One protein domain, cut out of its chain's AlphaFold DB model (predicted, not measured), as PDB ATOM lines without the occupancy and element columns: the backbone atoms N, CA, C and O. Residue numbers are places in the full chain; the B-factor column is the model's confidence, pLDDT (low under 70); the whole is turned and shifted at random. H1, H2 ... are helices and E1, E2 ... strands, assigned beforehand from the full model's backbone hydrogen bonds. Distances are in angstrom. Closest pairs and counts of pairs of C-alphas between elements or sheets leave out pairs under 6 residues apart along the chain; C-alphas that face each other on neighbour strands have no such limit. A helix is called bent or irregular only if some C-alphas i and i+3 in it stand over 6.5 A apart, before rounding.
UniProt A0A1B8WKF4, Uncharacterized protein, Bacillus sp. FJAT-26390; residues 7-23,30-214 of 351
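Overview. This is residues 7 to 23 and 30 to 214 of the 351 residues of an uncharacterized protein of Bacillus sp. FJAT-26390 (UniProt A0A1B8WKF4). A single sheet of eight strands, curled like part of a barrel, makes a long curved wall, and E5, its longest strand, bent at residue 125, is an inner strand between E1 and E9. H4 covers E4 and E1, with H2 packed on H4; H7 covers E5; H5 covers E8 in the other half. The printed part has 202 residues, with seven named helices and nine named strands in the order H1 H2 E1 H3 E2 E3 E4 H4 E5 H5 E6 E7 E8 H6 E9 H7. The sheet's order is E2 E3 E4 E1 E5 E9 E8 E7, all antiparallel, and the class is mixed. The whole is compact, with a radius of gyration of the C-alphas of 18.4 A and spans of 52 by 37 by 36 A.

Arrangement. H1, residues 7 to 13, and H3, residues 48 to 54, only just touch, with 3 pairs of C-alphas within 8 A, the closest being Ile 9 and Val 54 at 6.7 A. H2, residues 17 to 23, touches H4, residues 104 to 115, at a steep tilt of 46 degrees; their closest C-alphas, Leu 22 and Ala 106, are 7.1 A apart. E2, residues 68 to 73, E3, residues 77 to 83, and E4, residues 91 to 95, form a meander, each strand the antiparallel neighbour of the one before; N 72 and O 79 are 2.8 A apart, N 80 and O 92 2.8 A. E1, residues 35 to 42, has E4 on one side, N 40 to O 93 at 2.8 A, and E5, residues 122 to 133, on the other, N 39 to O 125 at 2.8 A. E4, H4 and E5 form a split strand-helix-strand unit, two strands running the same way with a helix between them in the chain and E1 between them in the sheet, its crossover right-handed. E9, residues 190 to 198, follows E5 in the sheet, N 128 to O 195 at 3.0 A, then E8, residues 173 to 178, N 194 to O 175 at 2.8 A. E7, residues 163 to 166, forms a hairpin with E8, N 164 to O 176 at 2.7 A. H4 has a height over the sheet of 9.8 A; H7, residues 208 to 213, on the same face, 9.5 A. H5, residues 138 to 144, is over E8. H6, residues 179 to 183, is on the sheet but only just over none of its strands, with 2 C-alphas on E9. E6, residues 145 to 147, pairs with no named strand. Every O i to N i+4 pair is within hydrogen-bond range in H1, H2, H3, H5, H6 and H7, and 7 of 8 in H4.

Along the chain. H1 begins at C-alpha 7, (44.268, -21.903, 58.977). E5, 31.7 A long, bends by 59 degrees at residue 125, C-alpha (47.871, -15.474, 85.892). E9 is 25.7 A long, E1 19.7 A and H4 16.6 A. H7 ends at C-alpha 213, (62.638, -20.900, 89.950).

Size, cuts and confidence. The C-alphas farthest apart, of Asp 52 and Lys 143, are 52.4 A apart. Residues 24 to 29 are not printed, and C-alphas 23 and 30 are 16.7 A apart across the cut. The links H3 to E2 and E6 to E7 are long. Residues 56 to 66 have pLDDT under 70; the mean of the printed part is 89.0.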
ATOM      1  N   HIS A   7      43.624 -20.802  59.685       80.81
ATOM      2  CA  HIS A   7      44.268 -21.903  58.977       80.81
ATOM      3  C   HIS A   7      45.556 -21.468  58.260       80.81
ATOM      4  O   HIS A   7      46.590 -22.118  58.406       80.81
ATOM      5  N   ARG A   8      45.534 -20.333  57.547       82.75
ATOM      6  CA  ARG A   8      46.724 -19.774  56.885       82.75
ATOM      7  C   ARG A   8      47.824 -19.439  57.891       82.75
ATOM      8  O   ARG A   8      48.983 -19.745  57.638       82.75
ATOM      9  N   ILE A   9      47.470 -18.827  59.017       83.12
ATOM     10  CA  ILE A   9      48.449 -18.406  60.024       83.12
ATOM     11  C   ILE A   9      49.014 -19.609  60.759       83.12
ATOM     12  O   ILE A   9      50.220 -19.679  60.923       83.12
ATOM     13  N   THR A  10      48.185 -20.589  61.126       86.12
ATOM     14  CA  THR A  10      48.667 -21.871  61.649       86.12
ATOM     15  C   THR A  10      49.626 -22.527  60.659       86.12
ATOM     16  O   THR A  10      50.697 -22.959  61.061       86.12
ATOM     17  N   LYS A  11      49.318 -22.533  59.353       87.38
ATOM     18  CA  LYS A  11      50.229 -23.079  58.335       87.38
ATOM     19  C   LYS A  11      51.577 -22.353  58.310       87.38
ATOM     20  O   LYS A  11      52.595 -23.026  58.226       87.38
ATOM     21  N   ILE A  12      51.584 -21.021  58.402       88.50
ATOM     22  CA  ILE A  12      52.808 -20.203  58.455       88.50
ATOM     23  C   ILE A  12      53.573 -20.440  59.767       88.50
ATOM     24  O   ILE A  12      54.768 -20.700  59.749       88.50
ATOM     25  N   LEU A  13      52.902 -20.394  60.918       89.94
ATOM     26  CA  LEU A  13      53.540 -20.605  62.220       89.94
ATOM     27  C   LEU A  13      54.123 -22.020  62.341       89.94
ATOM     28  O   LEU A  13      55.203 -22.192  62.900       89.94
ATOM     29  N   ASN A  14      53.471 -23.017  61.743       90.88
ATOM     30  CA  ASN A  14      53.949 -24.397  61.702       90.88
ATOM     31  C   ASN A  14      55.169 -24.601  60.787       90.88
ATOM     32  O   ASN A  14      55.690 -25.713  60.739       90.88
ATOM     33  N   THR A  15      55.650 -23.579  60.066       89.81
ATOM     34  CA  THR A  15      56.953 -23.644  59.378       89.81
ATOM     35  C   THR A  15      58.110 -23.148  60.241       89.81
ATOM     36  O   THR A  15      59.260 -23.296  59.842       89.81
ATOM     37  N   ILE A  16      57.844 -22.544  61.405       92.50
ATOM     38  CA  ILE A  16      58.905 -22.048  62.285       92.50
ATOM     39  C   ILE A  16      59.570 -23.237  62.992       92.50
ATOM     40  O   ILE A  16      58.852 -24.014  63.628       92.50
ATOM     41  N   PRO A  17      60.915 -23.341  63.005       91.56
ATOM     42  CA  PRO A  17      61.624 -24.454  63.644       91.56
ATOM     43  C   PRO A  17      61.230 -24.698  65.107       91.56
ATOM     44  O   PRO A  17      61.011 -25.839  65.505       91.56
ATOM     45  N   VAL A  18      61.068 -23.629  65.901       91.62
ATOM     46  CA  VAL A  18      60.622 -23.729  67.303       91.62
ATOM     47  C   VAL A  18      59.240 -24.379  67.396       91.62
ATOM     48  O   VAL A  18      59.043 -25.287  68.195       91.62
ATOM     49  N   ILE A  19      58.286 -23.975  66.554       92.75
ATOM     50  CA  ILE A  19      56.927 -24.537  66.563       92.75
ATOM     51  C   ILE A  19      56.928 -25.978  66.058       92.75
ATOM     52  O   ILE A  19      56.299 -26.834  66.673       92.75
ATOM     53  N   GLN A  20      57.667 -26.268  64.985       91.94
ATOM     54  CA  GLN A  20      57.809 -27.623  64.450       91.94
ATOM     55  C   GLN A  20      58.372 -28.585  65.490       91.94
ATOM     56  O   GLN A  20      57.808 -29.658  65.694       91.94
ATOM     57  N   SER A  21      59.435 -28.174  66.183       88.38
ATOM     58  CA  SER A  21      60.039 -28.948  67.266       88.38
ATOM     59  C   SER A  21      59.002 -29.286  68.339       88.38
ATOM     60  O   SER A  21      58.804 -30.458  68.654       88.38
ATOM     61  N   LEU A  22      58.237 -28.293  68.806       89.38
ATOM     62  CA  LEU A  22      57.211 -28.489  69.834       89.38
ATOM     63  C   LEU A  22      56.037 -29.363  69.376       89.38
ATOM     64  O   LEU A  22      55.537 -30.169  70.156       89.38
ATOM     65  N   LEU A  23      55.608 -29.242  68.118       87.38
ATOM     66  CA  LEU A  23      54.543 -30.077  67.554       87.38
ATOM     67  C   LEU A  23      55.002 -31.516  67.276       87.38
ATOM     68  O   LEU A  23      54.176 -32.425  67.253       87.38
ATOM     69  N   ASN A  30      54.361 -40.217  80.190       74.88
ATOM     70  CA  ASN A  30      53.491 -39.600  81.192       74.88
ATOM     71  C   ASN A  30      53.991 -38.181  81.501       74.88
ATOM     72  O   ASN A  30      54.787 -37.967  82.411       74.88
ATOM     73  N   PHE A  31      53.538 -37.209  80.711       89.31
ATOM     74  CA  PHE A  31      53.911 -35.811  80.876       89.31
ATOM     75  C   PHE A  31      53.179 -35.221  82.080       89.31
ATOM     76  O   PHE A  31      51.949 -35.103  82.086       89.31
ATOM     77  N   ILE A  32      53.948 -34.831  83.091       93.00
ATOM     78  CA  ILE A  32      53.433 -34.215  84.309       93.00
ATOM     79  C   ILE A  32      53.699 -32.717  84.237       93.00
ATOM     80  O   ILE A  32      54.800 -32.268  83.933       93.00
ATOM     81  N   CYS A  33      52.664 -31.935  84.524       95.19
ATOM     82  CA  CYS A  33      52.760 -30.487  84.590       95.19
ATOM     83  C   CYS A  33      51.842 -29.958  85.693       95.19
ATOM     84  O   CYS A  33      50.658 -30.308  85.707       95.19
ATOM     85  N   PRO A  34      52.338 -29.089  86.589       97.06
ATOM     86  CA  PRO A  34      51.538 -28.523  87.672       97.06
ATOM     87  C   PRO A  34      50.647 -27.353  87.213       97.06
ATOM     88  O   PRO A  34      49.912 -26.790  88.025       97.06
ATOM     89  N   TYR A  35      50.704 -26.957  85.935       97.44
ATOM     90  CA  TYR A  35      50.010 -25.780  85.407       97.44
ATOM     91  C   TYR A  35      49.054 -26.142  84.273       97.44
ATOM     92  O   TYR A  35      49.469 -26.651  83.234       97.44
ATOM     93  N   ASP A  36      47.775 -25.808  84.439       95.44
ATOM     94  CA  ASP A  36      46.805 -25.879  83.340       95.44
ATOM     95  C   ASP A  36      46.896 -24.637  82.447       95.44
ATOM     96  O   ASP A  36      46.778 -24.711  81.233       95.44
ATOM     97  N   LYS A  37      47.154 -23.461  83.021       96.44
ATOM     98  CA  LYS A  37      47.223 -22.219  82.246       96.44
ATOM     99  C   LYS A  37      48.214 -21.245  82.829       96.44
ATOM    100  O   LYS A  37      48.206 -20.992  84.032       96.44
ATOM    101  N   LEU A  38      48.976 -20.611  81.949       97.56
ATOM    102  CA  LEU A  38      49.805 -19.458  82.265       97.56
ATOM    103  C   LEU A  38      49.362 -18.282  81.395       97.56
ATOM    104  O   LEU A  38      49.144 -18.436  80.196       97.56
ATOM    105  N   ILE A  39      49.206 -17.109  82.007       96.56
ATOM    106  CA  ILE A  39      49.112 -15.840  81.282       96.56
ATOM    107  C   ILE A  39      50.331 -15.022  81.661       96.56
ATOM    108  O   ILE A  39      50.501 -14.637  82.821       96.56
ATOM    109  N   ILE A  40      51.150 -14.771  80.655       97.62
ATOM    110  CA  ILE A  40      52.392 -14.022  80.719       97.62
ATOM    111  C   ILE A  40      52.108 -12.638  80.136       97.62
ATOM    112  O   ILE A  40      51.393 -12.507  79.144       97.62
ATOM    113  N   GLY A  41      52.589 -11.594  80.795       95.38
ATOM    114  CA  GLY A  41      52.473 -10.212  80.350       95.38
ATOM    115  C   GLY A  41      53.849  -9.607  80.115       95.38
ATOM    116  O   GLY A  41      54.813 -10.004  80.762       95.38
ATOM    117  N   ALA A  42      53.915  -8.626  79.223       94.31
ATOM    118  CA  ALA A  42      55.100  -7.814  78.988       94.31
ATOM    119  C   ALA A  42      54.712  -6.340  78.819       94.31
ATOM    120  O   ALA A  42      53.584  -6.016  78.430       94.31
ATOM    121  N   VAL A  43      55.639  -5.437  79.144       91.31
ATOM    122  CA  VAL A  43      55.469  -3.986  78.924       91.31
ATOM    123  C   VAL A  43      55.821  -3.549  77.504       91.31
ATOM    124  O   VAL A  43      55.498  -2.431  77.121       91.31
ATOM    125  N   VAL A  44      56.432  -4.436  76.720       92.00
ATOM    126  CA  VAL A  44      56.794  -4.209  75.319       92.00
ATOM    127  C   VAL A  44      55.787  -4.865  74.376       92.00
ATOM    128  O   VAL A  44      55.084  -5.808  74.756       92.00
ATOM    129  N   LEU A  45      55.703  -4.348  73.150       93.31
ATOM    130  CA  LEU A  45      54.958  -4.965  72.049       93.31
ATOM    131  C   LEU A  45      55.708  -6.200  71.511       93.31
ATOM    132  O   LEU A  45      56.899  -6.350  71.802       93.31
ATOM    133  N   PRO A  46      55.050  -7.084  70.734       94.00
ATOM    134  CA  PRO A  46      55.749  -8.174  70.065       94.00
ATOM    135  C   PRO A  46      56.834  -7.635  69.129       94.00
ATOM    136  O   PRO A  46      56.687  -6.559  68.546       94.00
ATOM    137  N   GLN A  47      57.916  -8.393  68.973       93.62
ATOM    138  CA  GLN A  47      59.047  -7.988  68.141       93.62
ATOM    139  C   GLN A  47      58.679  -7.939  66.659       93.62
ATOM    140  O   GLN A  47      57.834  -8.699  66.180       93.62
ATOM    141  N   GLN A  48      59.374  -7.081  65.911       90.75
ATOM    142  CA  GLN A  48      59.100  -6.864  64.492       90.75
ATOM    143  C   GLN A  48      59.146  -8.157  63.650       90.75
ATOM    144  O   GLN A  48      58.200  -8.363  62.896       90.75
ATOM    145  N   PRO A  49      60.112  -9.085  63.827       91.12
ATOM    146  CA  PRO A  49      60.113 -10.360  63.102       91.12
ATOM    147  C   PRO A  49      58.867 -11.219  63.353       91.12
ATOM    148  O   PRO A  49      58.337 -11.832  62.427       91.12
ATOM    149  N   PHE A  50      58.357 -11.238  64.589       91.69
ATOM    150  CA  PHE A  50      57.108 -11.925  64.907       91.69
ATOM    151  C   PHE A  50      55.919 -11.236  64.234       91.69
ATOM    152  O   PHE A  50      55.072 -11.903  63.640       91.69
ATOM    153  N   ILE A  51      55.869  -9.901  64.289       89.69
ATOM    154  CA  ILE A  51      54.831  -9.118  63.616       89.69
ATOM    155  C   ILE A  51      54.867  -9.350  62.109       89.69
ATOM    156  O   ILE A  51      53.814  -9.587  61.539       89.69
ATOM    157  N   ASP A  52      56.028  -9.336  61.459       87.56
ATOM    158  CA  ASP A  52      56.156  -9.555  60.013       87.56
ATOM    159  C   ASP A  52      55.656 -10.939  59.597       87.56
ATOM    160  O   ASP A  52      54.984 -11.073  58.573       87.56
ATOM    161  N   LEU A  53      55.899 -11.950  60.434       86.00
ATOM    162  CA  LEU A  53      55.410 -13.305  60.219       86.00
ATOM    163  C   LEU A  53      53.876 -13.388  60.229       86.00
ATOM    164  O   LEU A  53      53.285 -14.130  59.443       86.00
ATOM    165  N   VAL A  54      53.225 -12.631  61.118       84.38
ATOM    166  CA  VAL A  54      51.763 -12.669  61.301       84.38
ATOM    167  C   VAL A  54      51.029 -11.511  60.618       84.38
ATOM    168  O   VAL A  54      49.809 -11.565  60.493       84.38
ATOM    169  N   ARG A  55      51.749 -10.502  60.104       74.12
ATOM    170  CA  ARG A  55      51.232  -9.302  59.418       74.12
ATOM    171  C   ARG A  55      50.245  -9.612  58.287       74.12
ATOM    172  O   ARG A  55      49.282  -8.852  58.174       74.12
ATOM    173  N   PRO A  56      50.385 -10.702  57.497       62.19
ATOM    174  CA  PRO A  56      49.368 -11.088  56.513       62.19
ATOM    175  C   PRO A  56      47.971 -11.332  57.108       62.19
ATOM    176  O   PRO A  56      47.014 -11.516  56.358       62.19
ATOM    177  N   ALA A  57      47.851 -11.360  58.435       56.38
ATOM    178  CA  ALA A  57      46.623 -11.517  59.179       56.38
ATOM    179  C   ALA A  57      46.506 -10.452  60.282       56.38
ATOM    180  O   ALA A  57      46.773 -10.693  61.456       56.38
ATOM    181  N   SER A  58      46.111  -9.243  59.899       54.19
ATOM    182  CA  SER A  58      45.828  -8.163  60.847       54.19
ATOM    183  C   SER A  58      44.457  -8.399  61.501       54.19
ATOM    184  O   SER A  58      43.473  -8.523  60.778       54.19
ATOM    185  N   PHE A  59      44.383  -8.448  62.841       60.59
ATOM    186  CA  PHE A  59      43.120  -8.550  63.595       60.59
ATOM    187  C   PHE A  59      42.705  -7.212  64.181       60.59
ATOM    188  O   PHE A  59      43.505  -6.576  64.855       60.59
ATOM    189  N   HIS A  60      41.431  -6.866  63.987       52.62
ATOM    190  CA  HIS A  60      40.676  -5.950  64.836       52.62
ATOM    191  C   HIS A  60      39.660  -6.804  65.596       52.62
ATOM    192  O   HIS A  60      38.976  -7.628  64.984       52.62
ATOM    193  N   ALA A  61      39.623  -6.696  66.919       53.78
ATOM    194  CA  ALA A  61      38.594  -7.357  67.704       53.78
ATOM    195  C   ALA A  61      37.381  -6.422  67.790       53.78
ATOM    196  O   ALA A  61      37.403  -5.495  68.587       53.78
ATOM    197  N   ASP A  62      36.346  -6.692  66.991       43.91
ATOM    198  CA  ASP A  62      35.007  -6.089  67.149       43.91
ATOM    199  C   ASP A  62      34.224  -6.709  68.330       43.91
ATOM    200  O   ASP A  62      33.047  -6.424  68.524       43.91
ATOM    201  N   ASP A  63      34.856  -7.571  69.137       51.16
ATOM    202  CA  ASP A  63      34.256  -8.074  70.372       51.16
ATOM    203  C   ASP A  63      34.455  -7.040  71.492       51.16
ATOM    204  O   ASP A  63      35.585  -6.833  71.948       51.16
ATOM    205  N   ASP A  64      33.352  -6.479  71.997       47.34
ATOM    206  CA  ASP A  64      33.275  -5.550  73.144       47.34
ATOM    207  C   ASP A  64      34.006  -6.046  74.418       47.34
ATOM    208  O   ASP A  64      34.324  -5.271  75.322       47.34
ATOM    209  N   ASP A  65      34.324  -7.343  74.493       50.38
ATOM    210  CA  ASP A  65      35.037  -7.990  75.603       50.38
ATOM    211  C   ASP A  65      36.578  -7.997  75.449       50.38
ATOM    212  O   ASP A  65      37.308  -8.493  76.322       50.38
ATOM    213  N   SER A  66      37.111  -7.483  74.335       60.50
ATOM    214  CA  SER A  66      38.542  -7.498  74.028       60.50
ATOM    215  C   SER A  66      39.266  -6.257  74.562       60.50
ATOM    216  O   SER A  66      39.240  -5.190  73.965       60.50
ATOM    217  N   PHE A  67      40.047  -6.406  75.640       75.81
ATOM    218  CA  PHE A  67      40.923  -5.335  76.159       75.81
ATOM    219  C   PHE A  67      42.082  -4.930  75.216       75.81
ATOM    220  O   PHE A  67      42.926  -4.121  75.610       75.81
ATOM    221  N   TYR A  68      42.172  -5.506  74.015       85.69
ATOM    222  CA  TYR A  68      43.294  -5.379  73.085       85.69
ATOM    223  C   TYR A  68      42.821  -5.152  71.656       85.69
ATOM    224  O   TYR A  68      41.842  -5.754  71.219       85.69
ATOM    225  N   GLN A  69      43.571  -4.339  70.914       83.81
ATOM    226  CA  GLN A  69      43.310  -4.084  69.498       83.81
ATOM    227  C   GLN A  69      43.650  -5.297  68.633       83.81
ATOM    228  O   GLN A  69      42.935  -5.575  67.677       83.81
ATOM    229  N   ASN A  70      44.713  -6.029  68.985       85.19
ATOM    230  CA  ASN A  70      45.213  -7.149  68.199       85.19
ATOM    231  C   ASN A  70      45.156  -8.460  68.985       85.19
ATOM    232  O   ASN A  70      45.472  -8.506  70.179       85.19
ATOM    233  N   LYS A  71      44.809  -9.548  68.292       86.06
ATOM    234  CA  LYS A  71      44.756 -10.902  68.848       86.06
ATOM    235  C   LYS A  71      45.181 -11.930  67.807       86.06
ATOM    236  O   LYS A  71      44.705 -11.925  66.680       86.06
ATOM    237  N   LEU A  72      46.021 -12.862  68.230       87.75
ATOM    238  CA  LEU A  72      46.434 -14.036  67.481       87.75
ATOM    239  C   LEU A  72      46.078 -15.283  68.286       87.75
ATOM    240  O   LEU A  72      46.424 -15.379  69.464       87.75
ATOM    241  N   ILE A  73      45.432 -16.258  67.650       87.50
ATOM    242  CA  ILE A  73      45.187 -17.577  68.241       87.50
ATOM    243  C   ILE A  73      45.961 -18.624  67.432       87.50
ATOM    244  O   ILE A  73      45.800 -18.757  66.223       87.50
ATOM    245  N   HIS A  74      46.814 -19.372  68.108       89.56
ATOM    246  CA  HIS A  74      47.462 -20.566  67.592       89.56
ATOM    247  C   HIS A  74      47.087 -21.745  68.497       89.56
ATOM    248  O   HIS A  74      46.569 -21.552  69.599       89.56
ATOM    249  N   ASP A  75      47.328 -22.973  68.047       88.25
ATOM    250  CA  ASP A  75      46.971 -24.143  68.846       88.25
ATOM    251  C   ASP A  75      47.818 -24.231  70.118       88.25
ATOM    252  O   ASP A  75      47.279 -24.556  71.165       88.25
ATOM    253  N   LEU A  76      49.105 -23.865  70.060       92.44
ATOM    254  CA  LEU A  76      50.014 -23.892  71.216       92.44
ATOM    255  C   LEU A  76      49.879 -22.682  72.158       92.44
ATOM    256  O   LEU A  76      50.200 -22.780  73.344       92.44
ATOM    257  N   PHE A  77      49.461 -21.525  71.639       94.56
ATOM    258  CA  PHE A  77      49.445 -20.265  72.385       94.56
ATOM    259  C   PHE A  77      48.484 -19.247  71.773       94.56
ATOM    260  O   PHE A  77      48.136 -19.321  70.599       94.56
ATOM    261  N   SER A  78      48.101 -18.231  72.541       93.19
ATOM    262  CA  SER A  78      47.452 -17.038  71.988       93.19
ATOM    263  C   SER A  78      48.155 -15.776  72.455       93.19
ATOM    264  O   SER A  78      48.527 -15.693  73.625       93.19
ATOM    265  N   VAL A  79      48.269 -14.783  71.577       93.31
ATOM    266  CA  VAL A  79      48.896 -13.489  71.872       93.31
ATOM    267  C   VAL A  79      47.873 -12.380  71.695       93.31
ATOM    268  O   VAL A  79      47.101 -12.390  70.741       93.31
ATOM    269  N   GLN A  80      47.870 -11.415  72.601       92.06
ATOM    270  CA  GLN A  80      47.119 -10.170  72.492       92.06
ATOM    271  C   GLN A  80      48.081  -9.001  72.691       92.06
ATOM    272  O   GLN A  80      48.940  -9.078  73.567       92.06
ATOM    273  N   TRP A  81      47.969  -7.940  71.893       92.25
ATOM    274  CA  TRP A  81      48.835  -6.764  72.030       92.25
ATOM    275  C   TRP A  81      48.145  -5.471  71.597       92.25
ATOM    276  O   TRP A  81      47.063  -5.497  71.007       92.25
ATOM    277  N   SER A  82      48.771  -4.343  71.938       89.56
ATOM    278  CA  SER A  82      48.199  -2.994  71.817       89.56
ATOM    279  C   SER A  82      46.922  -2.859  72.658       89.56
ATOM    280  O   SER A  82      45.809  -2.960  72.136       89.56
ATOM    281  N   PRO A  83      47.060  -2.714  73.989       88.88
ATOM    282  CA  PRO A  83      45.919  -2.677  74.887       88.88
ATOM    283  C   PRO A  83      45.075  -1.423  74.650       88.88
ATOM    284  O   PRO A  83      45.604  -0.329  74.479       88.88
ATOM    285  N   MET A  84      43.755  -1.573  74.718       85.25
ATOM    286  CA  MET A  84      42.811  -0.451  74.739       85.25
ATOM    287  C   MET A  84      42.720   0.196  76.135       85.25
ATOM    288  O   MET A  84      42.253   1.320  76.279       85.25
ATOM    289  N   ASN A  85      43.187  -0.506  77.177       81.88
ATOM    290  CA  ASN A  85      43.206  -0.050  78.569       81.88
ATOM    291  C   ASN A  85      44.648   0.020  79.106       81.88
ATOM    292  O   ASN A  85      45.360  -0.983  79.109       81.88
ATOM    293  N   SER A  86      45.047   1.164  79.668       78.38
ATOM    294  CA  SER A  86      46.384   1.409  80.243       78.38
ATOM    295  C   SER A  86      46.763   0.497  81.428       78.38
ATOM    296  O   SER A  86      47.939   0.334  81.776       78.38
ATOM    297  N   LEU A  87      45.788  -0.150  82.071       80.31
ATOM    298  CA  LEU A  87      46.033  -1.108  83.149       80.31
ATOM    299  C   LEU A  87      46.494  -2.483  82.642       80.31
ATOM    300  O   LEU A  87      47.120  -3.225  83.407       80.31
ATOM    301  N   ALA A  88      46.234  -2.819  81.381       85.12
ATOM    302  CA  ALA A  88      46.640  -4.086  80.785       85.12
ATOM    303  C   ALA A  88      48.132  -4.068  80.372       85.12
ATOM    304  O   ALA A  88      48.693  -2.995  80.143       85.12
ATOM    305  N   PRO A  89      48.825  -5.224  80.335       89.81
ATOM    306  CA  PRO A  89      50.167  -5.298  79.752       89.81
ATOM    307  C   PRO A  89      50.137  -4.951  78.258       89.81
ATOM    308  O   PRO A  89      49.122  -5.188  77.608       89.81
ATOM    309  N   ALA A  90      51.240  -4.442  77.705       92.31
ATOM    310  CA  ALA A  90      51.335  -4.117  76.279       92.31
ATOM    311  C   ALA A  90      51.172  -5.362  75.395       92.31
ATOM    312  O   ALA A  90      50.500  -5.300  74.367       92.31
ATOM    313  N   THR A  91      51.717  -6.491  75.857       94.44
ATOM    314  CA  THR A  91      51.537  -7.818  75.258       94.44
ATOM    315  C   THR A  91      51.097  -8.816  76.322       94.44
ATOM    316  O   THR A  91      51.636  -8.832  77.429       94.44
ATOM    317  N   SER A  92      50.135  -9.675  75.994       95.31
ATOM    318  CA  SER A  92      49.715 -10.811  76.807       95.31
ATOM    319  C   SER A  92      49.814 -12.104  76.005       95.31
ATOM    320  O   SER A  92      49.263 -12.205  74.915       95.31
ATOM    321  N   ILE A  93      50.501 -13.100  76.560       97.12
ATOM    322  CA  ILE A  93      50.690 -14.428  75.974       97.12
ATOM    323  C   ILE A  93      50.004 -15.438  76.893       97.12
ATOM    324  O   ILE A  93      50.330 -15.534  78.076       97.12
ATOM    325  N   MET A  94      49.041 -16.189  76.365       97.50
ATOM    326  CA  MET A  94      48.381 -17.280  77.079       97.50
ATOM    327  C   MET A  94      48.895 -18.619  76.561       97.50
ATOM    328  O   MET A  94      48.834 -18.888  75.363       97.50
ATOM    329  N   LEU A  95      49.329 -19.464  77.492       97.69
ATOM    330  CA  LEU A  95      49.812 -20.820  77.254       97.69
ATOM    331  C   LEU A  95      48.985 -21.813  78.075       97.69
ATOM    332  O   LEU A  95      48.550 -21.493  79.186       97.69
ATOM    333  N   ASN A  96      48.815 -23.031  77.558       96.50
ATOM    334  CA  ASN A  96      48.328 -24.180  78.326       96.50
ATOM    335  C   ASN A  96      49.424 -25.262  78.355       96.50
ATOM    336  O   ASN A  96      49.455 -26.119  77.466       96.50
ATOM    337  N   PRO A  97      50.358 -25.201  79.328       96.12
ATOM    338  CA  PRO A  97      51.504 -26.102  79.350       96.12
ATOM    339  C   PRO A  97      51.116 -27.573  79.467       96.12
ATOM    340  O   PRO A  97      51.719 -28.414  78.810       96.12
ATOM    341  N   TRP A  98      50.078 -27.893  80.242       94.31
ATOM    342  CA  TRP A  98      49.610 -29.267  80.385       94.31
ATOM    343  C   TRP A  98      49.000 -29.824  79.089       94.31
ATOM    344  O   TRP A  98      49.423 -30.884  78.631       94.31
ATOM    345  N   LYS A  99      48.057 -29.106  78.466       92.12
ATOM    346  CA  LYS A  99      47.351 -29.552  77.251       92.12
ATOM    347  C   LYS A  99      48.303 -29.771  76.079       92.12
ATOM    348  O   LYS A  99      48.119 -30.706  75.308       92.12
ATOM    349  N   HIS A 100      49.300 -28.902  75.941       92.19
ATOM    350  CA  HIS A 100      50.245 -28.929  74.822       92.19
ATOM    351  C   HIS A 100      51.591 -29.558  75.181       92.19
ATOM    352  O   HIS A 100      52.526 -29.474  74.393       92.19
ATOM    353  N   ARG A 101      51.691 -30.180  76.362       93.25
ATOM    354  CA  ARG A 101      52.899 -30.852  76.856       93.25
ATOM    355  C   ARG A 101      54.155 -29.968  76.797       93.25
ATOM    356  O   ARG A 101      55.238 -30.424  76.450       93.25
ATOM    357  N   LEU A 102      54.004 -28.683  77.126       94.81
ATOM    358  CA  LEU A 102      55.092 -27.706  77.072       94.81
ATOM    359  C   LEU A 102      56.017 -27.886  78.277       94.81
ATOM    360  O   LEU A 102      55.612 -27.667  79.423       94.81
ATOM    361  N   THR A 103      57.270 -28.241  78.009       95.12
ATOM    362  CA  THR A 103      58.353 -28.190  78.998       95.12
ATOM    363  C   THR A 103      58.623 -26.740  79.437       95.12
ATOM    364  O   THR A 103      58.183 -25.797  78.769       95.12
ATOM    365  N   PRO A 104      59.344 -26.515  80.545       96.12
ATOM    366  CA  PRO A 104      59.754 -25.167  80.934       96.12
ATOM    367  C   PRO A 104      60.529 -24.429  79.828       96.12
ATOM    368  O   PRO A 104      60.217 -23.273  79.545       96.12
ATOM    369  N   ASP A 105      61.459 -25.100  79.138       94.88
ATOM    370  CA  ASP A 105      62.183 -24.514  77.997       94.88
ATOM    371  C   ASP A 105      61.236 -24.167  76.841       94.88
ATOM    372  O   ASP A 105      61.375 -23.114  76.228       94.88
ATOM    373  N   ALA A 106      60.232 -25.007  76.565       95.50
ATOM    374  CA  ALA A 106      59.223 -24.719  75.547       95.50
ATOM    375  C   ALA A 106      58.399 -23.470  75.888       95.50
ATOM    376  O   ALA A 106      58.065 -22.681  75.003       95.50
ATOM    377  N   VAL A 107      58.079 -23.275  77.172       97.62
ATOM    378  CA  VAL A 107      57.411 -22.061  77.650       97.62
ATOM    379  C   VAL A 107      58.286 -20.833  77.397       97.62
ATOM    380  O   VAL A 107      57.768 -19.848  76.872       97.62
ATOM    381  N   LEU A 108      59.585 -20.886  77.714       96.56
ATOM    382  CA  LEU A 108      60.512 -19.783  77.428       96.56
ATOM    383  C   LEU A 108      60.634 -19.527  75.921       96.56
ATOM    384  O   LEU A 108      60.429 -18.401  75.483       96.56
ATOM    385  N   ALA A 109      60.842 -20.572  75.118       95.62
ATOM    386  CA  ALA A 109      61.009 -20.461  73.671       95.62
ATOM    387  C   ALA A 109      59.783 -19.848  72.970       95.62
ATOM    388  O   ALA A 109      59.930 -19.055  72.043       95.62
ATOM    389  N   LEU A 110      58.563 -20.174  73.415       97.06
ATOM    390  CA  LEU A 110      57.343 -19.550  72.888       97.06
ATOM    391  C   LEU A 110      57.223 -18.073  73.276       97.06
ATOM    392  O   LEU A 110      56.672 -17.284  72.511       97.06
ATOM    393  N   VAL A 111      57.714 -17.688  74.452       97.56
ATOM    394  CA  VAL A 111      57.747 -16.282  74.876       97.56
ATOM    395  C   VAL A 111      58.800 -15.515  74.079       97.56
ATOM    396  O   VAL A 111      58.496 -14.437  73.571       97.56
ATOM    397  N   ASP A 112      59.984 -16.098  73.896       96.31
ATOM    398  CA  ASP A 112      61.084 -15.532  73.112       96.31
ATOM    399  C   ASP A 112      60.711 -15.386  71.635       96.31
ATOM    400  O   ASP A 112      61.017 -14.370  71.021       96.31
ATOM    401  N   LEU A 113      59.950 -16.331  71.077       95.69
ATOM    402  CA  LEU A 113      59.412 -16.221  69.721       95.69
ATOM    403  C   LEU A 113      58.568 -14.948  69.527       95.69
ATOM    404  O   LEU A 113      58.584 -14.361  68.449       95.69
ATOM    405  N   VAL A 114      57.818 -14.533  70.551       95.75
ATOM    406  CA  VAL A 114      56.910 -13.375  70.485       95.75
ATOM    407  C   VAL A 114      57.627 -12.074  70.853       95.75
ATOM    408  O   VAL A 114      57.440 -11.050  70.194       95.75
ATOM    409  N   LEU A 115      58.416 -12.091  71.928       95.00
ATOM    410  CA  LEU A 115      59.004 -10.899  72.552       95.00
ATOM    411  C   LEU A 115      60.488 -10.695  72.220       95.00
ATOM    412  O   LEU A 115      61.060  -9.665  72.575       95.00
ATOM    413  N   GLY A 116      61.132 -11.661  71.564       90.56
ATOM    414  CA  GLY A 116      62.580 -11.714  71.329       90.56
ATOM    415  C   GLY A 116      63.386 -12.161  72.549       90.56
ATOM    416  O   GLY A 116      64.453 -12.739  72.389       90.56
ATOM    417  N   ASN A 117      62.885 -11.908  73.760       90.25
ATOM    418  CA  ASN A 117      63.407 -12.452  75.009       90.25
ATOM    419  C   ASN A 117      62.315 -12.477  76.097       90.25
ATOM    420  O   ASN A 117      61.326 -11.741  76.034       90.25
ATOM    421  N   HIS A 118      62.527 -13.285  77.130       90.62
ATOM    422  CA  HIS A 118      61.591 -13.493  78.230       90.62
ATOM    423  C   HIS A 118      61.975 -12.756  79.522       90.62
ATOM    424  O   HIS A 118      61.312 -12.939  80.547       90.62
ATOM    425  N   TYR A 119      63.032 -11.936  79.520       84.25
ATOM    426  CA  TYR A 119      63.588 -11.350  80.746       84.25
ATOM    427  C   TYR A 119      62.633 -10.379  81.437       84.25
ATOM    428  O   TYR A 119      62.480 -10.426  82.659       84.25
ATOM    429  N   ASP A 120      61.936  -9.564  80.648       81.50
ATOM    430  CA  ASP A 120      60.957  -8.594  81.145       81.50
ATOM    431  C   ASP A 120      59.519  -9.140  81.123       81.50
ATOM    432  O   ASP A 120      58.550  -8.425  81.408       81.50
ATOM    433  N   ALA A 121      59.362 -10.425  80.792       93.31
ATOM    434  CA  ALA A 121      58.084 -11.107  80.848       93.31
ATOM    435  C   ALA A 121      57.748 -11.475  82.299       93.31
ATOM    436  O   ALA A 121      58.600 -11.916  83.072       93.31
ATOM    437  N   TYR A 122      56.483 -11.332  82.684       95.19
ATOM    438  CA  TYR A 122      56.017 -11.598  84.044       95.19
ATOM    439  C   TYR A 122      54.710 -12.377  84.069       95.19
ATOM    440  O   TYR A 122      53.884 -12.296  83.162       95.19
ATOM    441  N   ILE A 123      54.472 -13.111  85.155       95.00
ATOM    442  CA  ILE A 123      53.245 -13.892  85.310       95.00
ATOM    443  C   ILE A 123      52.098 -13.004  85.791       95.00
ATOM    444  O   ILE A 123      52.103 -12.477  86.904       95.00
ATOM    445  N   VAL A 124      51.067 -12.890  84.957       93.31
ATOM    446  CA  VAL A 124      49.799 -12.218  85.277       93.31
ATOM    447  C   VAL A 124      48.825 -13.197  85.923       93.31
ATOM    448  O   VAL A 124      48.117 -12.851  86.877       93.31
ATOM    449  N   LYS A 125      48.778 -14.430  85.414       93.81
ATOM    450  CA  LYS A 125      47.871 -15.474  85.892       93.81
ATOM    451  C   LYS A 125      48.534 -16.845  85.832       93.81
ATOM    452  O   LYS A 125      49.202 -17.161  84.855       93.81
ATOM    453  N   SER A 126      48.265 -17.663  86.841       95.19
ATOM    454  CA  SER A 126      48.514 -19.107  86.826       95.19
ATOM    455  C   SER A 126      47.251 -19.849  87.253       95.19
ATOM    456  O   SER A 126      46.557 -19.416  88.175       95.19
ATOM    457  N   ASP A 127      46.938 -20.939  86.561       96.56
ATOM    458  CA  ASP A 127      45.988 -21.953  87.011       96.56
ATOM    459  C   ASP A 127      46.820 -23.157  87.491       96.56
ATOM    460  O   ASP A 127      47.270 -23.979  86.691       96.56
ATOM    461  N   ASP A 128      47.099 -23.182  88.798       96.88
ATOM    462  CA  ASP A 128      47.838 -24.248  89.484       96.88
ATOM    463  C   ASP A 128      46.927 -25.484  89.603       96.88
ATOM    464  O   ASP A 128      45.755 -25.321  89.952       96.88
ATOM    465  N   LYS A 129      47.420 -26.705  89.367       96.94
ATOM    466  CA  LYS A 129      46.591 -27.921  89.414       96.94
ATOM    467  C   LYS A 129      47.207 -29.091  90.179       96.94
ATOM    468  O   LYS A 129      48.421 -29.189  90.295       96.94
ATOM    469  N   VAL A 130      46.343 -29.977  90.670       97.25
ATOM    470  CA  VAL A 130      46.671 -31.314  91.189       97.25
ATOM    471  C   VAL A 130      45.674 -32.308  90.600       97.25
ATOM    472  O   VAL A 130      44.464 -32.066  90.624       97.25
ATOM    473  N   ASP A 131      46.191 -33.417  90.078       95.62
ATOM    474  CA  ASP A 131      45.413 -34.507  89.492       95.62
ATOM    475  C   ASP A 131      45.303 -35.685  90.472       95.62
ATOM    476  O   ASP A 131      46.295 -36.132  91.039       95.62
ATOM    477  N   CYS A 132      44.086 -36.186  90.671       93.69
ATOM    478  CA  CYS A 132      43.757 -37.328  91.524       93.69
ATOM    479  C   CYS A 132      43.243 -38.470  90.634       93.69
ATOM    480  O   CYS A 132      42.038 -38.600  90.405       93.69
ATOM    481  N   LEU A 133      44.167 -39.257  90.083       91.38
ATOM    482  CA  LEU A 133      43.859 -40.384  89.199       91.38
ATOM    483  C   LEU A 133      43.425 -41.609  90.010       91.38
ATOM    484  O   LEU A 133      44.065 -41.945  91.001       91.38
ATOM    485  N   GLN A 134      42.350 -42.269  89.572       88.19
ATOM    486  CA  GLN A 134      41.840 -43.547  90.092       88.19
ATOM    487  C   GLN A 134      41.609 -43.588  91.611       88.19
ATOM    488  O   GLN A 134      41.623 -44.653  92.220       88.19
ATOM    489  N   PHE A 135      41.397 -42.427  92.234       89.88
ATOM    490  CA  PHE A 135      41.394 -42.315  93.691       89.88
ATOM    491  C   PHE A 135      40.038 -41.904  94.270       89.88
ATOM    492  O   PHE A 135      39.506 -42.564  95.156       89.88
ATOM    493  N   ILE A 136      39.477 -40.795  93.792       92.56
ATOM    494  CA  ILE A 136      38.273 -40.180  94.360       92.56
ATOM    495  C   ILE A 136      37.520 -39.447  93.252       92.56
ATOM    496  O   ILE A 136      38.150 -38.852  92.374       92.56
ATOM    497  N   THR A 137      36.189 -39.481  93.282       94.19
ATOM    498  CA  THR A 137      35.347 -38.737  92.334       94.19
ATOM    499  C   THR A 137      35.317 -37.249  92.677       94.19
ATOM    500  O   THR A 137      35.618 -36.850  93.807       94.19
ATOM    501  N   SER A 138      34.929 -36.406  91.719       94.00
ATOM    502  CA  SER A 138      34.795 -34.964  91.945       94.00
ATOM    503  C   SER A 138      33.745 -34.667  93.020       94.00
ATOM    504  O   SER A 138      34.002 -33.866  93.921       94.00
ATOM    505  N   GLU A 139      32.614 -35.371  93.007       93.75
ATOM    506  CA  GLU A 139      31.582 -35.264  94.038       93.75
ATOM    507  C   GLU A 139      32.126 -35.604  95.430       93.75
ATOM    508  O   GLU A 139      32.014 -34.788  96.347       93.75
ATOM    509  N   GLU A 140      32.778 -36.756  95.601       94.06
ATOM    510  CA  GLU A 140      33.290 -37.171  96.907       94.06
ATOM    511  C   GLU A 140      34.425 -36.255  97.390       94.06
ATOM    512  O   GLU A 140      34.468 -35.863  98.560       94.06
ATOM    513  N   LEU A 141      35.293 -35.801  96.481       95.50
ATOM    514  CA  LEU A 141      36.332 -34.828  96.806       95.50
ATOM    515  C   LEU A 141      35.717 -33.508  97.286       95.50
ATOM    516  O   LEU A 141      36.189 -32.932  98.269       95.50
ATOM    517  N   SER A 142      34.639 -33.038  96.648       93.69
ATOM    518  CA  SER A 142      33.959 -31.785  97.013       93.69
ATOM    519  C   SER A 142      33.390 -31.817  98.433       93.69
ATOM    520  O   SER A 142      33.438 -30.810  99.152       93.69
ATOM    521  N   LYS A 143      32.914 -32.994  98.865       94.31
ATOM    522  CA  LYS A 143      32.365 -33.218 100.204       94.31
ATOM    523  C   LYS A 143      33.442 -33.102 101.273       94.31
ATOM    524  O   LYS A 143      33.121 -32.693 102.384       94.31
ATOM    525  N   ARG A 144      34.705 -33.392 100.942       95.62
ATOM    526  CA  ARG A 144      35.855 -33.402 101.866       95.62
ATOM    527  C   ARG A 144      36.759 -32.166 101.756       95.62
ATOM    528  O   ARG A 144      37.483 -31.846 102.702       95.62
ATOM    529  N   LEU A 145      36.737 -31.456 100.627       96.75
ATOM    530  CA  LEU A 145      37.628 -30.328 100.361       96.75
ATOM    531  C   LEU A 145      37.257 -29.089 101.189       96.75
ATOM    532  O   LEU A 145      36.162 -28.530 101.093       96.75
ATOM    533  N   TYR A 146      38.231 -28.615 101.963       96.06
ATOM    534  CA  TYR A 146      38.203 -27.352 102.686       96.06
ATOM    535  C   TYR A 146      39.107 -26.321 102.002       96.06
ATOM    536  O   TYR A 146      40.304 -26.554 101.819       96.06
ATOM    537  N   VAL A 147      38.556 -25.146 101.685       96.00
ATOM    538  CA  VAL A 147      39.283 -24.001 101.116       96.00
ATOM    539  C   VAL A 147      39.227 -22.842 102.108       96.00
ATOM    540  O   VAL A 147      38.227 -22.131 102.228       96.00
ATOM    541  N   GLY A 148      40.322 -22.634 102.842       92.81
ATOM    542  CA  GLY A 148      40.314 -21.841 104.073       92.81
ATOM    543  C   GLY A 148      40.041 -20.345 103.926       92.81
ATOM    544  O   GLY A 148      39.648 -19.709 104.903       92.81
ATOM    545  N   TYR A 149      40.227 -19.780 102.734       90.38
ATOM    546  CA  TYR A 149      39.927 -18.374 102.436       90.38
ATOM    547  C   TYR A 149      38.538 -18.162 101.817       90.38
ATOM    548  O   TYR A 149      38.113 -17.020 101.649       90.38
ATOM    549  N   GLN A 150      37.813 -19.232 101.488       92.69
ATOM    550  CA  GLN A 150      36.451 -19.141 100.968       92.69
ATOM    551  C   GLN A 150      35.460 -19.264 102.118       92.69
ATOM    552  O   GLN A 150      35.606 -20.128 102.967       92.69
ATOM    553  N   LYS A 151      34.447 -18.397 102.172       89.19
ATOM    554  CA  LYS A 151      33.415 -18.435 103.230       89.19
ATOM    555  C   LYS A 151      32.119 -19.113 102.787       89.19
ATOM    556  O   LYS A 151      31.316 -19.487 103.633       89.19
ATOM    557  N   LYS A 152      31.907 -19.223 101.477       91.06
ATOM    558  CA  LYS A 152      30.702 -19.802 100.879       91.06
ATOM    559  C   LYS A 152      30.913 -21.293 100.581       91.06
ATOM    560  O   LYS A 152      32.068 -21.683 100.376       91.06
ATOM    561  N   PRO A 153      29.837 -22.099 100.562       90.44
ATOM    562  CA  PRO A 153      29.896 -23.460 100.040       90.44
ATOM    563  C   PRO A 153      30.326 -23.465  98.565       90.44
ATOM    564  O   PRO A 153      30.199 -22.432  97.889       90.44
ATOM    565  N   PRO A 154      30.846 -24.597  98.061       93.56
ATOM    566  CA  PRO A 154      31.016 -24.764  96.628       93.56
ATOM    567  C   PRO A 154      29.668 -24.690  95.911       93.56
ATOM    568  O   PRO A 154      28.639 -25.088  96.449       93.56
ATOM    569  N   GLN A 155      29.691 -24.190  94.683       92.75
ATOM    570  CA  GLN A 155      28.557 -24.253  93.769       92.75
ATOM    571  C   GLN A 155      28.764 -25.434  92.827       92.75
ATOM    572  O   GLN A 155      29.808 -25.493  92.177       92.75
ATOM    573  N   ASP A 156      27.793 -26.340  92.755       90.38
ATOM    574  CA  ASP A 156      27.753 -27.363  91.710       90.38
ATOM    575  C   ASP A 156      27.366 -26.695  90.386       90.38
ATOM    576  O   ASP A 156      26.292 -26.107  90.229       90.38
ATOM    577  N   TYR A 157      28.299 -26.688  89.446       84.50
ATOM    578  CA  TYR A 157      28.114 -26.042  88.165       84.50
ATOM    579  C   TYR A 157      27.117 -26.841  87.328       84.50
ATOM    580  O   TYR A 157      27.372 -27.982  86.957       84.50
ATOM    581  N   ARG A 158      25.987 -26.200  87.003       83.94
ATOM    582  CA  ARG A 158      24.852 -26.800  86.277       83.94
ATOM    583  C   ARG A 158      24.174 -27.971  87.010       83.94
ATOM    584  O   ARG A 158      23.340 -28.623  86.398       83.94
ATOM    585  N   ASN A 159      24.460 -28.180  88.301       82.31
ATOM    586  CA  ASN A 159      23.893 -29.266  89.115       82.31
ATOM    587  C   ASN A 159      24.116 -30.664  88.510       82.31
ATOM    588  O   ASN A 159      23.207 -31.491  88.506       82.31
ATOM    589  N   LEU A 160      25.301 -30.898  87.941       82.94
ATOM    590  CA  LEU A 160      25.639 -32.165  87.284       82.94
ATOM    591  C   LEU A 160      26.468 -33.089  88.186       82.94
ATOM    592  O   LEU A 160      26.791 -34.196  87.774       82.94
ATOM    593  N   GLY A 161      26.876 -32.641  89.379       83.06
ATOM    594  CA  GLY A 161      27.771 -33.398  90.259       83.06
ATOM    595  C   GLY A 161      29.201 -33.539  89.723       83.06
ATOM    596  O   GLY A 161      30.009 -34.254  90.306       83.06
ATOM    597  N   GLN A 162      29.533 -32.853  88.627       87.94
ATOM    598  CA  GLN A 162      30.796 -33.020  87.904       87.94
ATOM    599  C   GLN A 162      31.804 -31.906  88.175       87.94
ATOM    600  O   GLN A 162      33.000 -32.121  88.018       87.94
ATOM    601  N   THR A 163      31.356 -30.695  88.517       94.44
ATOM    602  CA  THR A 163      32.228 -29.520  88.667       94.44
ATOM    603  C   THR A 163      31.769 -28.656  89.832       94.44
ATOM    604  O   THR A 163      30.689 -28.083  89.811       94.44
ATOM    605  N   PHE A 164      32.644 -28.467  90.811       96.12
ATOM    606  CA  PHE A 164      32.395 -27.695  92.020       96.12
ATOM    607  C   PHE A 164      33.282 -26.454  92.055       96.12
ATOM    608  O   PHE A 164      34.512 -26.533  91.991       96.12
ATOM    609  N   LEU A 165      32.656 -25.285  92.178       95.50
ATOM    610  CA  LEU A 165      33.319 -23.985  92.133       95.50
ATOM    611  C   LEU A 165      33.337 -23.330  93.517       95.50
ATOM    612  O   LEU A 165      32.292 -23.026  94.087       95.50
ATOM    613  N   TYR A 166      34.529 -23.023  94.025       95.44
ATOM    614  CA  TYR A 166      34.719 -22.283  95.271       95.44
ATOM    615  C   TYR A 166      35.183 -20.858  94.963       95.44
ATOM    616  O   TYR A 166      36.280 -20.632  94.443       95.44
ATOM    617  N   GLY A 167      34.367 -19.874  95.337       90.88
ATOM    618  CA  GLY A 167      34.644 -18.461  95.072       90.88
ATOM    619  C   GLY A 167      34.214 -18.007  93.674       90.88
ATOM    620  O   GLY A 167      33.459 -18.681  92.980       90.88
ATOM    621  N   LYS A 168      34.669 -16.816  93.264       85.75
ATOM    622  CA  LYS A 168      34.227 -16.146  92.026       85.75
ATOM    623  C   LYS A 168      35.337 -16.103  90.971       85.75
ATOM    624  O   LYS A 168      36.477 -15.776  91.295       85.75
ATOM    625  N   ARG A 169      34.971 -16.279  89.696       79.44
ATOM    626  CA  ARG A 169      35.871 -16.285  88.518       79.44
ATOM    627  C   ARG A 169      36.775 -15.046  88.377       79.44
ATOM    628  O   ARG A 169      37.896 -15.153  87.877       79.44
ATOM    629  N   GLY A 170      36.298 -13.866  88.791       72.56
ATOM    630  CA  GLY A 170      37.051 -12.598  88.735       72.56
ATOM    631  C   GLY A 170      38.127 -12.430  89.823       72.56
ATOM    632  O   GLY A 170      38.879 -11.455  89.809       72.56
ATOM    633  N   TRP A 171      38.202 -13.370  90.766       77.81
ATOM    634  CA  TRP A 171      39.126 -13.366  91.902       77.81
ATOM    635  C   TRP A 171      39.891 -14.696  91.963       77.81
ATOM    636  O   TRP A 171      40.116 -15.332  90.935       77.81
ATOM    637  N   GLN A 172      40.335 -15.098  93.155       84.19
ATOM    638  CA  GLN A 172      40.855 -16.441  93.386       84.19
ATOM    639  C   GLN A 172      39.681 -17.423  93.424       84.19
ATOM    640  O   GLN A 172      38.829 -17.340  94.313       84.19
ATOM    641  N   GLN A 173      39.645 -18.332  92.455       92.69
ATOM    642  CA  GLN A 173      38.657 -19.400  92.360       92.69
ATOM    643  C   GLN A 173      39.375 -20.742  92.459       92.69
ATOM    644  O   GLN A 173      40.457 -20.902  91.895       92.69
ATOM    645  N   VAL A 174      38.776 -21.680  93.186       96.44
ATOM    646  CA  VAL A 174      39.170 -23.091  93.148       96.44
ATOM    647  C   VAL A 174      38.085 -23.853  92.408       96.44
ATOM    648  O   VAL A 174      36.900 -23.591  92.624       96.44
ATOM    649  N   LYS A 175      38.487 -24.773  91.544       96.69
ATOM    650  CA  LYS A 175      37.606 -25.710  90.859       96.69
ATOM    651  C   LYS A 175      38.005 -27.116  91.267       96.69
ATOM    652  O   LYS A 175      39.192 -27.406  91.365       96.69
ATOM    653  N   ASN A 176      37.019 -27.960  91.492       96.88
ATOM    654  CA  ASN A 176      37.189 -29.393  91.637       96.88
ATOM    655  C   ASN A 176      36.255 -30.046  90.630       96.88
ATOM    656  O   ASN A 176      35.060 -29.768  90.685       96.88
ATOM    657  N   TYR A 177      36.772 -30.836  89.702       96.75
ATOM    658  CA  TYR A 177      35.944 -31.357  88.627       96.75
ATOM    659  C   TYR A 177      36.434 -32.688  88.073       96.75
ATOM    660  O   TYR A 177      37.592 -33.062  88.260       96.75
ATOM    661  N   ASP A 178      35.526 -33.385  87.398       95.62
ATOM    662  CA  ASP A 178      35.828 -34.597  86.652       95.62
ATOM    663  C   ASP A 178      36.575 -34.239  85.363       95.62
ATOM    664  O   ASP A 178      36.018 -33.692  84.408       95.62
ATOM    665  N   LYS A 179      37.884 -34.479  85.372       94.88
ATOM    666  CA  LYS A 179      38.750 -34.215  84.231       94.88
ATOM    667  C   LYS A 179      38.621 -35.297  83.169       94.88
ATOM    668  O   LYS A 179      38.822 -34.975  82.003       94.88
ATOM    669  N   ALA A 180      38.300 -36.534  83.539       92.75
ATOM    670  CA  ALA A 180      38.093 -37.599  82.569       92.75
ATOM    671  C   ALA A 180      36.887 -37.282  81.686       92.75
ATOM    672  O   ALA A 180      37.025 -37.286  80.465       92.75
ATOM    673  N   GLU A 181      35.774 -36.865  82.289       92.56
ATOM    674  CA  GLU A 181      34.595 -36.396  81.557       92.56
ATOM    675  C   GLU A 181      34.928 -35.196  80.652       92.56
ATOM    676  O   GLU A 181      34.587 -35.189  79.471       92.56
ATOM    677  N   GLU A 182      35.683 -34.203  81.149       91.25
ATOM    678  CA  GLU A 182      36.116 -33.056  80.325       91.25
ATOM    679  C   GLU A 182      36.975 -33.483  79.118       91.25
ATOM    680  O   GLU A 182      37.008 -32.792  78.099       91.25
ATOM    681  N   GLN A 183      37.708 -34.593  79.233       89.69
ATOM    682  CA  GLN A 183      38.515 -35.159  78.150       89.69
ATOM    683  C   GLN A 183      37.769 -36.216  77.314       89.69
ATOM    684  O   GLN A 183      38.345 -36.710  76.347       89.69
ATOM    685  N   GLY A 184      36.520 -36.558  77.648       90.62
ATOM    686  CA  GLY A 184      35.752 -37.608  76.969       90.62
ATOM    687  C   GLY A 184      36.255 -39.031  77.245       90.62
ATOM    688  O   GLY A 184      36.213 -39.877  76.355       90.62
ATOM    689  N   LEU A 185      36.770 -39.294  78.449       89.75
ATOM    690  CA  LEU A 185      37.329 -40.583  78.867       89.75
ATOM    691  C   LEU A 185      36.377 -41.300  79.841       89.75
ATOM    692  O   LEU A 185      36.490 -41.132  81.048       89.75
ATOM    693  N   ALA A 186      35.451 -42.113  79.328       84.12
ATOM    694  CA  ALA A 186      34.372 -42.703  80.134       84.12
ATOM    695  C   ALA A 186      34.836 -43.719  81.206       84.12
ATOM    696  O   ALA A 186      34.215 -43.820  82.262       84.12
ATOM    697  N   ASP A 187      35.939 -44.437  80.973       87.75
ATOM    698  CA  ASP A 187      36.383 -45.551  81.834       87.75
ATOM    699  C   ASP A 187      37.505 -45.171  82.816       87.75
ATOM    700  O   ASP A 187      38.209 -46.027  83.356       87.75
ATOM    701  N   VAL A 188      37.723 -43.872  83.037       90.94
ATOM    702  CA  VAL A 188      38.811 -43.373  83.883       90.94
ATOM    703  C   VAL A 188      38.250 -42.481  84.977       90.94
ATOM    704  O   VAL A 188      37.691 -41.430  84.705       90.94
ATOM    705  N   THR A 189      38.494 -42.821  86.241       92.38
ATOM    706  CA  THR A 189      38.275 -41.859  87.328       92.38
ATOM    707  C   THR A 189      39.436 -40.874  87.353       92.38
ATOM    708  O   THR A 189      40.547 -41.228  87.753       92.38
ATOM    709  N   TRP A 190      39.198 -39.628  86.951       94.81
ATOM    710  CA  TRP A 190      40.202 -38.571  87.021       94.81
ATOM    711  C   TRP A 190      39.594 -37.288  87.557       94.81
ATOM    712  O   TRP A 190      38.952 -36.533  86.838       94.81
ATOM    713  N   THR A 191      39.880 -36.986  88.818       96.31
ATOM    714  CA  THR A 191      39.451 -35.728  89.428       96.31
ATOM    715  C   THR A 191      40.591 -34.719  89.415       96.31
ATOM    716  O   THR A 191      41.714 -35.046  89.798       96.31
ATOM    717  N   ARG A 192      40.320 -33.475  89.019       97.19
ATOM    718  CA  ARG A 192      41.294 -32.377  89.055       97.19
ATOM    719  C   ARG A 192      40.858 -31.296  90.026       97.19
ATOM    720  O   ARG A 192      39.733 -30.803  89.970       97.19
ATOM    721  N   ILE A 193      41.804 -30.853  90.849       97.75
ATOM    722  CA  ILE A 193      41.693 -29.609  91.604       97.75
ATOM    723  C   ILE A 193      42.533 -28.545  90.905       97.75
ATOM    724  O   ILE A 193      43.726 -28.735  90.688       97.75
ATOM    725  N   GLU A 194      41.927 -27.405  90.601       97.31
ATOM    726  CA  GLU A 194      42.585 -26.262  89.971       97.31
ATOM    727  C   GLU A 194      42.382 -25.006  90.816       97.31
ATOM    728  O   GLU A 194      41.262 -24.684  91.220       97.31
ATOM    729  N   ARG A 195      43.452 -24.251  91.059       96.12
ATOM    730  CA  ARG A 195      43.410 -22.949  91.717       96.12
ATOM    731  C   ARG A 195      43.871 -21.864  90.756       96.12
ATOM    732  O   ARG A 195      45.047 -21.750  90.426       96.12
ATOM    733  N   THR A 196      42.950 -20.972  90.412       94.00
ATOM    734  CA  THR A 196      43.273 -19.759  89.667       94.00
ATOM    735  C   THR A 196      43.878 -18.701  90.586       94.00
ATOM    736  O   THR A 196      43.242 -18.231  91.538       94.00
ATOM    737  N   ARG A 197      45.078 -18.236  90.238       90.06
ATOM    738  CA  ARG A 197      45.766 -17.112  90.875       90.06
ATOM    739  C   ARG A 197      46.009 -16.003  89.863       90.06
ATOM    740  O   ARG A 197      46.634 -16.208  88.829       90.06
ATOM    741  N   ARG A 198      45.522 -14.804  90.182       89.88
ATOM    742  CA  ARG A 198      45.745 -13.581  89.399       89.88
ATOM    743  C   ARG A 198      46.591 -12.613  90.216       89.88
ATOM    744  O   ARG A 198      46.198 -12.279  91.335       89.88
ATOM    745  N   GLN A 199      47.697 -12.141  89.651       87.06
ATOM    746  CA  GLN A 199      48.543 -11.110  90.253       87.06
ATOM    747  C   GLN A 199      48.040  -9.733  89.808       87.06
ATOM    748  O   GLN A 199      48.422  -9.211  88.756       87.06
ATOM    749  N   LYS A 200      47.084  -9.184  90.570       80.56
ATOM    750  CA  LYS A 200      46.421  -7.915  90.221       80.56
ATOM    751  C   LYS A 200      47.399  -6.750  90.250       80.56
ATOM    752  O   LYS A 200      47.489  -6.013  89.272       80.56
ATOM    753  N   ASP A 201      48.130  -6.632  91.349       83.00
ATOM    754  CA  ASP A 201      49.144  -5.605  91.527       83.00
ATOM    755  C   ASP A 201      50.334  -5.869  90.594       83.00
ATOM    756  O   ASP A 201      50.870  -6.976  90.558       83.00
ATOM    757  N   LYS A 202      50.701  -4.854  89.802       81.56
ATOM    758  CA  LYS A 202      51.793  -4.918  88.825       81.56
ATOM    759  C   LYS A 202      53.154  -5.038  89.518       81.56
ATOM    760  O   LYS A 202      54.023  -5.724  88.991       81.56
ATOM    761  N   HIS A 203      53.323  -4.437  90.697       81.00
ATOM    762  CA  HIS A 203      54.612  -4.360  91.397       81.00
ATOM    763  C   HIS A 203      55.006  -5.661  92.100       81.00
ATOM    764  O   HIS A 203      56.174  -5.872  92.411       81.00
ATOM    765  N   THR A 204      54.041  -6.548  92.345       83.56
ATOM    766  CA  THR A 204      54.261  -7.856  92.984       83.56
ATOM    767  C   THR A 204      54.317  -9.012  91.986       83.56
ATOM    768  O   THR A 204      54.458 -10.173  92.387       83.56
ATOM    769  N   ARG A 205      54.211  -8.730  90.680       87.25
ATOM    770  CA  ARG A 205      54.324  -9.759  89.641       87.25
ATOM    771  C   ARG A 205      55.757 -10.262  89.584       87.25
ATOM    772  O   ARG A 205      56.693  -9.485  89.444       87.25
ATOM    773  N   LYS A 206      55.910 -11.580  89.665       90.44
ATOM    774  CA  LYS A 206      57.196 -12.243  89.450       90.44
ATOM    775  C   LYS A 206      57.507 -12.244  87.961       90.44
ATOM    776  O   LYS A 206      56.596 -12.483  87.156       90.44
ATOM    777  N   THR A 207      58.773 -12.040  87.611       92.44
ATOM    778  CA  THR A 207      59.235 -12.331  86.249       92.44
ATOM    779  C   THR A 207      59.015 -13.813  85.936       92.44
ATOM    780  O   THR A 207      58.850 -14.633  86.846       92.44
ATOM    781  N   LEU A 208      58.986 -14.175  84.656       93.81
ATOM    782  CA  LEU A 208      58.794 -15.560  84.234       93.81
ATOM    783  C   LEU A 208      59.874 -16.472  84.834       93.81
ATOM    784  O   LEU A 208      59.543 -17.501  85.415       93.81
ATOM    785  N   LEU A 209      61.140 -16.044  84.807       90.88
ATOM    786  CA  LEU A 209      62.247 -16.780  85.425       90.88
ATOM    787  C   LEU A 209      62.083 -16.915  86.939       90.88
ATOM    788  O   LEU A 209      62.175 -18.018  87.473       90.88
ATOM    789  N   GLN A 210      61.770 -15.821  87.641       90.56
ATOM    790  CA  GLN A 210      61.517 -15.881  89.083       90.56
ATOM    791  C   GLN A 210      60.362 -16.822  89.421       90.56
ATOM    792  O   GLN A 210      60.386 -17.464  90.463       90.56
ATOM    793  N   PHE A 211      59.335 -16.887  88.574       93.50
ATOM    794  CA  PHE A 211      58.214 -17.798  88.761       93.50
ATOM    795  C   PHE A 211      58.609 -19.263  88.559       93.50
ATOM    796  O   PHE A 211      58.176 -20.092  89.355       93.50
ATOM    797  N   LEU A 212      59.409 -19.565  87.531       93.38
ATOM    798  CA  LEU A 212      59.898 -20.919  87.252       93.38
ATOM    799  C   LEU A 212      60.854 -21.423  88.335       93.38
ATOM    800  O   LEU A 212      60.849 -22.608  88.644       93.38
ATOM    801  N   PHE A 213      61.658 -20.536  88.924       90.19
ATOM    802  CA  PHE A 213      62.638 -20.900  89.950       90.19
ATOM    803  C   PHE A 213      62.089 -20.886  91.386       90.19
ATOM    804  O   PHE A 213      62.776 -21.299  92.315       90.19
ATOM    805  N   ASP A 214      60.862 -20.413  91.596       87.12
ATOM    806  CA  ASP A 214      60.230 -20.409  92.914       87.12
ATOM    807  C   ASP A 214      59.721 -21.811  93.286       87.12
ATOM    808  O   ASP A 214      59.117 -22.496  92.469       87.12
TER     809      ASP A 214